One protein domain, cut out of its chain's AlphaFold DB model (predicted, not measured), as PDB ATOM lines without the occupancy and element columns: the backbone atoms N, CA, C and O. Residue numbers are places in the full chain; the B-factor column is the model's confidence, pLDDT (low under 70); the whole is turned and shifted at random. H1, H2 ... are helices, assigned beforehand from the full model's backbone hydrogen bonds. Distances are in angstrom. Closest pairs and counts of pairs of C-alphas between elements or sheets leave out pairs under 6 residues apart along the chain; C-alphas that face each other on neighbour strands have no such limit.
ATOM      1  N   ASP A   2      86.988  84.374  83.319       92.88
ATOM      2  CA  ASP A   2      85.538  84.384  83.109       92.88
ATOM      3  C   ASP A   2      85.094  85.654  82.354       92.88
ATOM      4  O   ASP A   2      85.865  86.607  82.213       92.88
ATOM      5  N   ILE A   3      83.883  85.639  81.796       94.94
ATOM      6  CA  ILE A   3      83.386  86.726  80.940       94.94
ATOM      7  C   ILE A   3      83.076  88.006  81.725       94.94
ATOM      8  O   ILE A   3      83.310  89.102  81.221       94.94
ATOM      9  N   GLU A   4      82.612  87.893  82.969       95.69
ATOM     10  CA  GLU A   4      82.263  89.055  83.790       95.69
ATOM     11  C   GLU A   4      83.514  89.809  84.247       95.69
ATOM     12  O   GLU A   4      83.579  91.036  84.138       95.69
ATOM     13  N   ARG A   5      84.570  89.085  84.636       95.31
ATOM     14  CA  ARG A   5      85.887  89.676  84.885       95.31
ATOM     15  C   ARG A   5      86.457  90.348  83.640       95.31
ATOM     16  O   ARG A   5      87.020  91.429  83.761       95.31
ATOM     17  N   PHE A   6      86.282  89.760  82.456       95.50
ATOM     18  CA  PHE A   6      86.743  90.385  81.214       95.50
ATOM     19  C   PHE A   6      86.009  91.696  80.908       95.50
ATOM     20  O   PHE A   6      86.644  92.695  80.591       95.50
ATOM     21  N   LYS A   7      84.681  91.739  81.075       95.38
ATOM     22  CA  LYS A   7      83.912  92.987  80.929       95.38
ATOM     23  C   LYS A   7      84.346  94.049  81.938       95.38
ATOM     24  O   LYS A   7      84.383  95.230  81.600       95.38
ATOM     25  N   LYS A   8      84.665  93.649  83.176       95.88
ATOM     26  CA  LYS A   8      85.216  94.565  84.183       95.88
ATOM     27  C   LYS A   8      86.569  95.122  83.735       95.88
ATOM     28  O   LYS A   8      86.754  96.329  83.813       95.88
ATOM     29  N   GLU A   9      87.448  94.276  83.206       95.00
ATOM     30  CA  GLU A   9      88.747  94.693  82.665       95.00
ATOM     31  C   GLU A   9      88.597  95.700  81.517       95.00
ATOM     32  O   GLU A   9      89.261  96.728  81.507       95.00
ATOM     33  N   MET A  10      87.655  95.471  80.594       94.75
ATOM     34  CA  MET A  10      87.363  96.425  79.516       94.75
ATOM     35  C   MET A  10      86.936  97.799  80.052       94.75
ATOM     36  O   MET A  10      87.340  98.827  79.510       94.75
ATOM     37  N   LYS A  11      86.137  97.830  81.128       95.38
ATOM     38  CA  LYS A  11      85.761  99.087  81.794       95.38
ATOM     39  C   LYS A  11      86.975  99.762  82.427       95.38
ATOM     40  O   LYS A  11      87.117 100.969  82.272       95.38
ATOM     41  N   THR A  12      87.842  98.996  83.090       95.50
ATOM     42  CA  THR A  12      89.090  99.504  83.673       95.50
ATOM     43  C   THR A  12      89.992 100.122  82.605       95.50
ATOM     44  O   THR A  12      90.373 101.277  82.759       95.50
ATOM     45  N   LEU A  13      90.222  99.434  81.481       94.81
ATOM     46  CA  LEU A  13      90.994  99.963  80.346       94.81
ATOM     47  C   LEU A  13      90.413 101.281  79.817       94.81
ATOM     48  O   LEU A  13      91.141 102.239  79.568       94.81
ATOM     49  N   ASN A  14      89.087 101.363  79.673       96.38
ATOM     50  CA  ASN A  14      88.459 102.606  79.240       96.38
ATOM     51  C   ASN A  14      88.638 103.732  80.270       96.38
ATOM     52  O   ASN A  14      88.891 104.867  79.885       96.38
ATOM     53  N   SER A  15      88.511 103.441  81.566       96.69
ATOM     54  CA  SER A  15      88.768 104.427  82.620       96.69
ATOM     55  C   SER A  15      90.215 104.920  82.602       96.69
ATOM     56  O   SER A  15      90.436 106.122  82.722       96.69
ATOM     57  N   GLU A  16      91.189 104.034  82.383       96.31
ATOM     58  CA  GLU A  16      92.597 104.411  82.217       96.31
ATOM     59  C   GLU A  16      92.787 105.340  81.014       96.31
ATOM     60  O   GLU A  16      93.417 106.391  81.150       96.31
ATOM     61  N   PHE A  17      92.194 105.017  79.861       96.75
ATOM     62  CA  PHE A  17      92.211 105.899  78.692       96.75
ATOM     63  C   PHE A  17      91.609 107.275  78.997       96.75
ATOM     64  O   PHE A  17      92.239 108.301  78.739       96.75
ATOM     65  N   GLU A  18      90.424 107.318  79.602       96.88
ATOM     66  CA  GLU A  18      89.733 108.565  79.940       96.88
ATOM     67  C   GLU A  18      90.543 109.449  80.901       96.88
ATOM     68  O   GLU A  18      90.569 110.667  80.734       96.88
ATOM     69  N   SER A  19      91.263 108.857  81.858       95.38
ATOM     70  CA  SER A  19      92.136 109.594  82.782       95.38
ATOM     71  C   SER A  19      93.408 110.154  82.138       95.38
ATOM     72  O   SER A  19      94.066 111.006  82.734       95.38
ATOM     73  N   ASN A  20      93.792 109.684  80.951       95.62
ATOM     74  CA  ASN A  20      95.059 110.057  80.321       95.62
ATOM     75  C   ASN A  20      94.911 110.735  78.956       95.62
ATOM     76  O   ASN A  20      95.886 111.319  78.486       95.62
ATOM     77  N   LYS A  21      93.730 110.703  78.326       95.25
ATOM     78  CA  LYS A  21      93.510 111.247  76.972       95.25
ATOM     79  C   LYS A  21      93.796 112.746  76.833       95.25
ATOM     80  O   LYS A  21      94.057 113.211  75.727       95.25
ATOM     81  N   TYR A  22      93.746 113.492  77.937       95.12
ATOM     82  CA  TYR A  22      94.033 114.928  77.967       95.12
ATOM     83  C   TYR A  22      95.450 115.272  78.429       95.12
ATOM     84  O   TYR A  22      95.810 116.439  78.361       95.12
ATOM     85  N   LYS A  23      96.254 114.289  78.855       95.38
ATOM     86  CA  LYS A  23      97.660 114.535  79.193       95.38
ATOM     87  C   LYS A  23      98.444 114.821  77.921       95.38
ATOM     88  O   LYS A  23      98.342 114.061  76.951       95.38
ATOM     89  N   ASP A  24      99.253 115.869  77.931       95.25
ATOM     90  CA  ASP A  24      99.995 116.307  76.752       95.25
ATOM     91  C   ASP A  24     101.017 115.257  76.312       95.25
ATOM     92  O   ASP A  24     101.237 115.074  75.115       95.25
ATOM     93  N   THR A  25     101.565 114.480  77.253       92.94
ATOM     94  CA  THR A  25     102.426 113.324  76.958       92.94
ATOM     95  C   THR A  25     101.700 112.273  76.116       92.94
ATOM     96  O   THR A  25     102.169 111.942  75.027       92.94
ATOM     97  N   SER A  26     100.523 111.813  76.554       95.00
ATOM     98  CA  SER A  26      99.698 110.843  75.819       95.00
ATOM     99  C   SER A  26      99.278 111.377  74.449       95.00
ATOM    100  O   SER A  26      99.324 110.663  73.445       95.00
ATOM    101  N   ARG A  27      98.881 112.654  74.383       95.12
ATOM    102  CA  ARG A  27      98.484 113.304  73.126       95.12
ATOM    103  C   ARG A  27      99.653 113.400  72.147       95.12
ATOM    104  O   ARG A  27      99.468 113.155  70.956       95.12
ATOM    105  N   MET A  28     100.849 113.723  72.637       93.69
ATOM    106  CA  MET A  28     102.066 113.793  71.829       93.69
ATOM    107  C   MET A  28     102.502 112.408  71.334       93.69
ATOM    108  O   MET A  28     102.892 112.272  70.177       93.69
ATOM    109  N   GLU A  29     102.407 111.368  72.168       93.19
ATOM    110  CA  GLU A  29     102.661 109.979  71.761       93.19
ATOM    111  C   GLU A  29     101.700 109.528  70.660       93.19
ATOM    112  O   GLU A  29     102.137 108.985  69.642       93.19
ATOM    113  N   GLN A  30     100.404 109.815  70.813       95.06
ATOM    114  CA  GLN A  30      99.409 109.469  69.803       95.06
ATOM    115  C   GLN A  30      99.611 110.255  68.500       95.06
ATOM    116  O   GLN A  30      99.462 109.685  67.422       95.06
ATOM    117  N   LEU A  31      99.990 111.536  68.572       93.88
ATOM    118  CA  LEU A  31     100.361 112.332  67.398       93.88
ATOM    119  C   LEU A  31     101.588 111.744  66.688       93.88
ATOM    120  O   LEU A  31     101.609 111.615  65.463       93.88
ATOM    121  N   PHE A  32     102.608 111.346  67.448       91.75
ATOM    122  CA  PHE A  32     103.817 110.741  66.900       91.75
ATOM    123  C   PHE A  32     103.522 109.400  66.215       91.75
ATOM    124  O   PHE A  32     103.981 109.154  65.102       91.75
ATOM    125  N   SER A  33     102.680 108.570  66.832       93.00
ATOM    126  CA  SER A  33     102.142 107.350  66.230       93.00
ATOM    127  C   SER A  33     101.381 107.649  64.930       93.00
ATOM    128  O   SER A  33     101.742 107.137  63.869       93.00
ATOM    129  N   HIS A  34     100.391 108.540  64.981       93.50
ATOM    130  CA  HIS A  34      99.481 108.837  63.870       93.50
ATOM    131  C   HIS A  34     100.167 109.471  62.649       93.50
ATOM    132  O   HIS A  34      99.668 109.370  61.534       93.50
ATOM    133  N   THR A  35     101.322 110.107  62.843       92.31
ATOM    134  CA  THR A  35     102.118 110.707  61.758       92.31
ATOM    135  C   THR A  35     103.061 109.719  61.065       92.31
ATOM    136  O   THR A  35     103.698 110.081  60.075       92.31
ATOM    137  N   SER A  36     103.160 108.480  61.562       91.12
ATOM    138  CA  SER A  36     103.861 107.387  60.873       91.12
ATOM    139  C   SER A  36     103.012 106.806  59.724       91.12
ATOM    140  O   SER A  36     101.815 107.093  59.661       91.12
ATOM    141  N   PRO A  37     103.571 105.994  58.804       88.94
ATOM    142  CA  PRO A  37     102.833 105.476  57.651       88.94
ATOM    143  C   PRO A  37     101.648 104.602  58.080       88.94
ATOM    144  O   PRO A  37     101.789 103.780  58.981       88.94
ATOM    145  N   GLU A  38     100.495 104.730  57.419       88.62
ATOM    146  CA  GLU A  38      99.252 104.026  57.799       88.62
ATOM    147  C   GLU A  38      99.391 102.494  57.821       88.62
ATOM    148  O   GLU A  38      98.764 101.805  58.624       88.62
ATOM    149  N   ASN A  39     100.243 101.941  56.957       85.62
ATOM    150  CA  ASN A  39     100.531 100.508  56.896       85.62
ATOM    151  C   ASN A  39     101.553 100.041  57.950       85.62
ATOM    152  O   ASN A  39     101.790  98.837  58.083       85.62
ATOM    153  N   HIS A  40     102.152 100.960  58.708       87.19
ATOM    154  CA  HIS A  40     103.134 100.648  59.733       87.19
ATOM    155  C   HIS A  40     102.453 100.367  61.092       87.19
ATOM    156  O   HIS A  40     101.598 101.138  61.528       87.19
ATOM    157  N   PRO A  41     102.838  99.318  61.850       88.69
ATOM    158  CA  PRO A  41     102.255  98.988  63.153       88.69
ATOM    159  C   PRO A  41     102.347 100.112  64.184       88.69
ATOM    160  O   PRO A  41     101.520 100.165  65.088       88.69
ATOM    161  N   PHE A  42     103.331 101.001  64.039       89.69
ATOM    162  CA  PHE A  42     103.484 102.177  64.896       89.69
ATOM    163  C   PHE A  42     102.357 103.203  64.723       89.69
ATOM    164  O   PHE A  42     102.166 104.000  65.629       89.69
ATOM    165  N   ASN A  43     101.581 103.168  63.631       93.25
ATOM    166  CA  ASN A  43     100.428 104.055  63.415       93.25
ATOM    167  C   ASN A  43      99.193 103.656  64.248       93.25
ATOM    168  O   ASN A  43      98.238 104.419  64.380       93.25
ATOM    169  N   ARG A  44      99.197 102.455  64.838       92.62
ATOM    170  CA  ARG A  44      98.048 101.916  65.572       92.62
ATOM    171  C   ARG A  44      97.793 102.675  66.872       92.62
ATOM    172  O   ARG A  44      98.717 102.981  67.617       92.62
ATOM    173  N   PHE A  45      96.516 102.830  67.210       93.88
ATOM    174  CA  PHE A  45      96.091 103.193  68.559       93.88
ATOM    175  C   PHE A  45      96.340 102.017  69.517       93.88
ATOM    176  O   PHE A  45      95.695 100.973  69.408       93.88
ATOM    177  N   THR A  46      97.303 102.164  70.428       91.56
ATOM    178  CA  THR A  46      97.803 101.067  71.280       91.56
ATOM    179  C   THR A  46      97.123 100.953  72.638       91.56
ATOM    180  O   THR A  46      97.233  99.908  73.270       91.56
ATOM    181  N   TRP A  47      96.416 101.992  73.085       92.81
ATOM    182  CA  TRP A  47      95.753 101.997  74.390       92.81
ATOM    183  C   TRP A  47      94.516 101.097  74.412       92.81
ATOM    184  O   TRP A  47      94.357 100.253  75.288       92.81
ATOM    185  N   GLY A  48      93.644 101.272  73.419       91.56
ATOM    186  CA  GLY A  48      92.292 100.730  73.457       91.56
ATOM    187  C   GLY A  48      91.343 101.584  74.308       91.56
ATOM    188  O   GLY A  48      91.747 102.296  75.222       91.56
ATOM    189  N   ASN A  49      90.062 101.562  73.957       95.62
ATOM    190  CA  ASN A  49      88.962 102.227  74.651       95.62
ATOM    191  C   ASN A  49      87.620 101.626  74.185       95.62
ATOM    192  O   ASN A  49      87.577 100.736  73.331       95.62
ATOM    193  N   ASN A  50      86.499 102.131  74.700       94.31
ATOM    194  CA  ASN A  50      85.174 101.658  74.285       94.31
ATOM    195  C   ASN A  50      84.944 101.749  72.767       94.31
ATOM    196  O   ASN A  50      84.268 100.891  72.201       94.31
ATOM    197  N   GLN A  51      85.518 102.751  72.095       95.19
ATOM    198  CA  GLN A  51      85.393 102.909  70.648       95.19
ATOM    199  C   GLN A  51      86.186 101.839  69.886       95.19
ATOM    200  O   GLN A  51      85.648 101.247  68.956       95.19
ATOM    201  N   SER A  52      87.418 101.519  70.294       93.56
ATOM    202  CA  SER A  52      88.212 100.461  69.650       93.56
ATOM    203  C   SER A  52      87.605  99.069  69.824       93.56
ATOM    204  O   SER A  52      87.900  98.163  69.052       93.56
ATOM    205  N   PHE A  53      86.778  98.886  70.854       91.69
ATOM    206  CA  PHE A  53      86.043  97.645  71.099       91.69
ATOM    207  C   PHE A  53      84.633  97.650  70.495       91.69
ATOM    208  O   PHE A  53      83.966  96.613  70.502       91.69
ATOM    209  N   SER A  54      84.163  98.797  69.994       91.12
ATOM    210  CA  SER A  54      82.812  98.930  69.456       91.12
ATOM    211  C   SER A  54      82.597  97.996  68.262       91.12
ATOM    212  O   SER A  54      83.483  97.801  67.433       91.12
ATOM    213  N   GLY A  55      81.422  97.365  68.197       91.44
ATOM    214  CA  GLY A  55      81.091  96.406  67.137       91.44
ATOM    215  C   GLY A  55      81.601  94.978  67.366       91.44
ATOM    216  O   GLY A  55      81.362  94.113  66.525       91.44
ATOM    217  N   HIS A  56      82.248  94.698  68.501       93.69
ATOM    218  CA  HIS A  56      82.646  93.346  68.879       93.69
ATOM    219  C   HIS A  56      81.949  92.881  70.157       93.69
ATOM    220  O   HIS A  56      81.950  93.568  71.178       93.69
ATOM    221  N   GLU A  57      81.421  91.659  70.123       95.38
ATOM    222  CA  GLU A  57      80.892  91.014  71.320       95.38
ATOM    223  C   GLU A  57      82.012  90.788  72.352       95.38
ATOM    224  O   GLU A  57      83.088  90.293  71.984       95.38
ATOM    225  N   PRO A  58      81.779  91.054  73.653       94.44
ATOM    226  CA  PRO A  58      82.783  90.833  74.697       94.44
ATOM    227  C   PRO A  58      83.362  89.414  74.693       94.44
ATOM    228  O   PRO A  58      84.544  89.218  74.975       94.44
ATOM    229  N   GLN A  59      82.552  88.418  74.324       95.50
ATOM    230  CA  GLN A  59      83.000  87.033  74.195       95.50
ATOM    231  C   GLN A  59      84.039  86.861  73.073       95.50
ATOM    232  O   GLN A  59      85.058  86.205  73.280       95.50
ATOM    233  N   ALA A  60      83.834  87.495  71.916       95.62
ATOM    234  CA  ALA A  60      84.767  87.423  70.794       95.62
ATOM    235  C   ALA A  60      86.104  88.107  71.122       95.62
ATOM    236  O   ALA A  60      87.172  87.560  70.840       95.62
ATOM    237  N   LEU A  61      86.055  89.271  71.780       95.19
ATOM    238  CA  LEU A  61      87.250  89.977  72.255       95.19
ATOM    239  C   LEU A  61      88.022  89.144  73.286       95.19
ATOM    240  O   LEU A  61      89.244  89.019  73.191       95.19
ATOM    241  N   ARG A  62      87.315  88.507  74.226       96.06
ATOM    242  CA  ARG A  62      87.908  87.594  75.208       96.06
ATOM    243  C   ARG A  62      88.617  86.428  74.530       96.06
ATOM    244  O   ARG A  62      89.740  86.084  74.900       96.06
ATOM    245  N   ASP A  63      87.966  85.800  73.559       96.12
ATOM    246  CA  ASP A  63      88.520  84.638  72.870       96.12
ATOM    247  C   ASP A  63      89.729  85.028  72.008       96.12
ATOM    248  O   ASP A  63      90.726  84.300  71.979       96.12
ATOM    249  N   CYS A  64      89.710  86.222  71.407       94.81
ATOM    250  CA  CYS A  64      90.869  86.817  70.744       94.81
ATOM    251  C   CYS A  64      92.033  87.049  71.724       94.81
ATOM    252  O   CYS A  64      93.151  86.597  71.470       94.81
ATOM    253  N   ALA A  65      91.775  87.657  72.886       94.44
ATOM    254  CA  ALA A  65      92.788  87.878  73.920       94.44
ATOM    255  C   ALA A  65      93.402  86.554  74.416       94.44
ATOM    256  O   ALA A  65      94.622  86.426  74.530       94.44
ATOM    257  N   LEU A  66      92.580  85.521  74.633       94.50
ATOM    258  CA  LEU A  66      93.060  84.185  75.002       94.50
ATOM    259  C   LEU A  66      93.880  83.529  73.888       94.50
ATOM    260  O   LEU A  66      94.848  82.820  74.176       94.50
ATOM    261  N   LYS A  67      93.517  83.749  72.621       93.19
ATOM    262  CA  LYS A  67      94.299  83.282  71.472       93.19
ATOM    263  C   LYS A  67      95.671  83.958  71.437       93.19
ATOM    264  O   LYS A  67      96.665  83.254  71.256       93.19
ATOM    265  N   LEU A  68      95.739  85.272  71.655       91.56
ATOM    266  CA  LEU A  68      96.999  86.020  71.739       91.56
ATOM    267  C   LEU A  68      97.863  85.521  72.900       91.56
ATOM    268  O   LEU A  68      99.024  85.184  72.683       91.56
ATOM    269  N   PHE A  69      97.279  85.363  74.092       90.69
ATOM    270  CA  PHE A  69      97.964  84.800  75.257       90.69
ATOM    271  C   PHE A  69      98.580  83.434  74.932       90.69
ATOM    272  O   PHE A  69      99.786  83.245  75.048       90.69
ATOM    273  N   ASN A 116     112.286  99.010  55.523       63.72
ATOM    274  CA  ASN A 116     113.417  99.678  54.871       63.72
ATOM    275  C   ASN A 116     113.154 101.171  54.619       63.72
ATOM    276  O   ASN A 116     114.081 101.922  54.310       63.72
ATOM    277  N   ASP A 117     111.907 101.611  54.795       66.75
ATOM    278  CA  ASP A 117     111.506 102.998  54.622       66.75
ATOM    279  C   ASP A 117     111.604 103.785  55.933       66.75
ATOM    280  O   ASP A 117     111.286 103.306  57.024       66.75
ATOM    281  N   ARG A 118     112.017 105.052  55.823       75.12
ATOM    282  CA  ARG A 118     112.000 105.984  56.957       75.12
ATOM    283  C   ARG A 118     110.558 106.199  57.422       75.12
ATOM    284  O   ARG A 118     109.722 106.625  56.631       75.12
ATOM    285  N   LEU A 119     110.304 105.999  58.718       81.06
ATOM    286  CA  LEU A 119     108.976 106.198  59.317       81.06
ATOM    287  C   LEU A 119     108.457 107.632  59.176       81.06
ATOM    288  O   LEU A 119     107.272 107.838  58.952       81.06
ATOM    289  N   TRP A 120     109.338 108.628  59.271       87.31
ATOM    290  CA  TRP A 120     108.960 110.034  59.144       87.31
ATOM    291  C   TRP A 120     109.851 110.763  58.140       87.31
ATOM    292  O   TRP A 120     111.040 110.459  57.983       87.31
ATOM    293  N   LYS A 121     109.274 111.775  57.483       83.94
ATOM    294  CA  LYS A 121     110.024 112.741  56.672       83.94
ATOM    295  C   LYS A 121     110.824 113.667  57.593       83.94
ATOM    296  O   LYS A 121     110.357 114.046  58.664       83.94
ATOM    297  N   HIS A 122     112.028 114.045  57.174       86.75
ATOM    298  CA  HIS A 122     112.840 115.006  57.921       86.75
ATOM    299  C   HIS A 122     112.306 116.434  57.753       86.75
ATOM    300  O   HIS A 122     111.668 116.749  56.750       86.75
ATOM    301  N   GLY A 123     112.624 117.313  58.707       90.31
ATOM    302  CA  GLY A 123     112.278 118.737  58.624       90.31
ATOM    303  C   GLY A 123     110.784 119.040  58.763       90.31
ATOM    304  O   GLY A 123     110.359 120.137  58.418       90.31
ATOM    305  N   VAL A 124     109.993 118.083  59.248       91.69
ATOM    306  CA  VAL A 124     108.583 118.302  59.580       91.69
ATOM    307  C   VAL A 124     108.483 118.758  61.031       91.69
ATOM    308  O   VAL A 124     109.111 118.170  61.913       91.69
ATOM    309  N   SER A 125     107.687 119.794  61.275       93.81
ATOM    310  CA  SER A 125     107.301 120.233  62.611       93.81
ATOM    311  C   SER A 125     105.807 120.011  62.819       93.81
ATOM    312  O   SER A 125     105.001 120.149  61.899       93.81
ATOM    313  N   TYR A 126     105.446 119.672  64.051       93.31
ATOM    314  CA  TYR A 126     104.064 119.589  64.496       93.31
ATOM    315  C   TYR A 126     103.903 120.483  65.718       93.31
ATOM    316  O   TYR A 126     104.790 120.540  66.572       93.31
ATOM    317  N   THR A 127     102.767 121.162  65.803       94.25
ATOM    318  CA  THR A 127     102.406 121.995  66.949       94.25
ATOM    319  C   THR A 127     101.139 121.431  67.561       94.25
ATOM    320  O   THR A 127     100.161 121.182  66.857       94.25
ATOM    321  N   LEU A 128     101.173 121.215  68.870       93.44
ATOM    322  CA  LEU A 128     100.046 120.754  69.661       93.44
ATOM    323  C   LEU A 128      99.766 121.806  70.730       93.44
ATOM    324  O   LEU A 128     100.683 122.224  71.432       93.44
ATOM    325  N   GLU A 129      98.511 122.227  70.843       95.31
ATOM    326  CA  GLU A 129      98.072 123.074  71.949       95.31
ATOM    327  C   GLU A 129      98.037 122.253  73.243       95.31
ATOM    328  O   GLU A 129      97.362 121.217  73.308       95.31
ATOM    329  N   SER A 130      98.798 122.722  74.234       95.50
ATOM    330  CA  SER A 130      98.894 122.144  75.575       95.50
ATOM    331  C   SER A 130      97.571 122.285  76.324       95.50
ATOM    332  O   SER A 130      96.964 123.354  76.291       95.50
ATOM    333  N   LEU A 131      97.161 121.249  77.058       95.69
ATOM    334  CA  LEU A 131      96.063 121.340  78.038       95.69
ATOM    335  C   LEU A 131      96.547 121.456  79.479       95.69
ATOM    336  O   LEU A 131      95.727 121.619  80.379       95.69
ATOM    337  N   GLU A 132      97.853 121.347  79.704       94.94
ATOM    338  CA  GLU A 132      98.454 121.369  81.038       94.94
ATOM    339  C   GLU A 132      99.203 122.688  81.308       94.94
ATOM    340  O   GLU A 132     100.089 122.731  82.158       94.94
ATOM    341  N   ASP A 133      98.874 123.759  80.566       90.25
ATOM    342  CA  ASP A 133      99.555 125.068  80.592       90.25
ATOM    343  C   ASP A 133     101.094 124.975  80.490       90.25
ATOM    344  O   ASP A 133     101.842 125.798  81.025       90.25
ATOM    345  N   ALA A 134     101.585 123.958  79.780       90.94
ATOM    346  CA  ALA A 134     102.994 123.657  79.620       90.94
ATOM    347  C   ALA A 134     103.527 124.123  78.258       90.94
ATOM    348  O   ALA A 134     102.845 124.119  77.233       90.94
ATOM    349  N   GLN A 135     104.813 124.473  78.231       92.44
ATOM    350  CA  GLN A 135     105.552 124.730  76.998       92.44
ATOM    351  C   GLN A 135     106.693 123.728  76.893       92.44
ATOM    352  O   GLN A 135     107.567 123.666  77.756       92.44
ATOM    353  N   SER A 136     106.689 122.931  75.828       91.31
ATOM    354  CA  SER A 136     107.738 121.951  75.576       91.31
ATOM    355  C   SER A 136     108.098 121.901  74.096       91.31
ATOM    356  O   SER A 136     107.263 122.124  73.220       91.31
ATOM    357  N   MET A 137     109.367 121.608  73.819       93.19
ATOM    358  CA  MET A 137     109.866 121.365  72.472       93.19
ATOM    359  C   MET A 137     110.571 120.015  72.458       93.19
ATOM    360  O   MET A 137     111.537 119.799  73.188       93.19
ATOM    361  N   LYS A 138     110.094 119.109  71.602       91.25
ATOM    362  CA  LYS A 138     110.711 117.804  71.373       91.25
ATOM    363  C   LYS A 138     111.313 117.777  69.977       91.25
ATOM    364  O   LYS A 138     110.604 117.937  68.990       91.25
ATOM    365  N   ILE A 139     112.617 117.536  69.907       92.81
ATOM    366  CA  ILE A 139     113.335 117.296  68.653       92.81
ATOM    367  C   ILE A 139     113.710 115.815  68.632       92.81
ATOM    368  O   ILE A 139     114.124 115.262  69.650       92.81
ATOM    369  N   SER A 140     113.481 115.133  67.514       90.00
ATOM    370  CA  SER A 140     113.676 113.685  67.407       90.00
ATOM    371  C   SER A 140     114.427 113.325  66.132       90.00
ATOM    372  O   SER A 140     114.145 113.857  65.061       90.00
ATOM    373  N   TRP A 141     115.363 112.386  66.261       88.19
ATOM    374  CA  TRP A 141     116.117 111.795  65.160       88.19
ATOM    375  C   TRP A 141     115.875 110.289  65.160       88.19
ATOM    376  O   TRP A 141     115.936 109.650  66.209       88.19
ATOM    377  N   ILE A 142     115.601 109.719  63.986       83.75
ATOM    378  CA  ILE A 142     115.499 108.268  63.826       83.75
ATOM    379  C   ILE A 142     116.915 107.732  63.639       83.75
ATOM    380  O   ILE A 142     117.593 108.101  62.679       83.75
ATOM    381  N   ILE A 143     117.343 106.861  64.545       82.69
ATOM    382  CA  ILE A 143     118.607 106.135  64.437       82.69
ATOM    383  C   ILE A 143     118.325 104.673  64.066       82.69
ATOM    384  O   ILE A 143     117.306 104.129  64.501       82.69
ATOM    385  N   PRO A 144     119.179 104.033  63.248       78.38
ATOM    386  CA  PRO A 144     119.039 102.610  62.965       78.38
ATOM    387  C   PRO A 144     119.190 101.794  64.258       78.38
ATOM    388  O   PRO A 144     119.887 102.231  65.181       78.38
ATOM    389  N   PRO A 145     118.559 100.609  64.342       74.19
ATOM    390  CA  PRO A 145     118.779  99.716  65.468       74.19
ATOM    391  C   PRO A 145     120.265  99.359  65.555       74.19
ATOM    392  O   PRO A 145     120.905  99.060  64.546       74.19
ATOM    393  N   ILE A 146     120.815  99.378  66.768       75.19
ATOM    394  CA  ILE A 146     122.175  98.899  67.018       75.19
ATOM    395  C   ILE A 146     122.151  97.385  66.788       75.19
ATOM    396  O   ILE A 146     121.457  96.661  67.506       75.19
TER     397      ILE A 146
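What this domain is: This is residues 2 to 69 and 116 to 146 of the 151 residues of an uncharacterized protein of Brassica campestris (UniProt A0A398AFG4). What shape is this? It is an open, loose U: the long helix H1 makes its base, H2 stands at one end of H1 and H3 at the other. The long link, residues 35 to 57, swings from H2 back past H1 to H3, while residues 116 to 146 fold back on themselves as a long unnamed loop beyond H2. What is it made of? The 99 printed residues hold three named helices, H1, H2, H3 in chain order, and no named strand; the class is all helix, though only 41 residues are in named elements. The whole is loose, with a radius of gyration of the C-alphas of 17.2 A and spans of 49 by 39 by 26 A.

Where its parts are: Where is the longest helix? H1, residues 3 to 20, runs 26.1 A from C-alpha 3 at (83.386, 86.726, 80.940). Where are the others? H2 is residues 24 to 34, 14.9 A long. H3 is residues 58 to 69, 16.3 A long, ending at C-alpha 69 at (97.964, 84.800, 75.257).

How they stand to each other: What touches H1? Residues 3 to 7 of H1 touch residues 58 to 62 of H3, about perpendicular at 84 degrees; the closest C-alphas, of Lys 7 and Pro 58, are 6.7 A apart. How does H2 stand? H1 and H2 are close but not clearly touching, about perpendicular at 73 degrees; their closest C-alphas, of Asn 20 and Ser 26, are 6.5 A apart. H2 and H3 are apart. What do the backbones show? In H1, H2 and H3 every O i to N i+4 pair is within hydrogen-bond range.

The domain as a whole: How large is it? The two C-alphas farthest apart, of Asp 2 and Gly 123, are 49.9 A apart. Where is it cut or linked? Residues 70 to 115 are not printed, and C-alphas 69 and 116 are 29.6 A apart. The link from H1 to H2 is tight and that from H2 to H3 long. Where is confidence low? Residues 116 to 117 are under 70; the mean pLDDT of the printed part is 91.6.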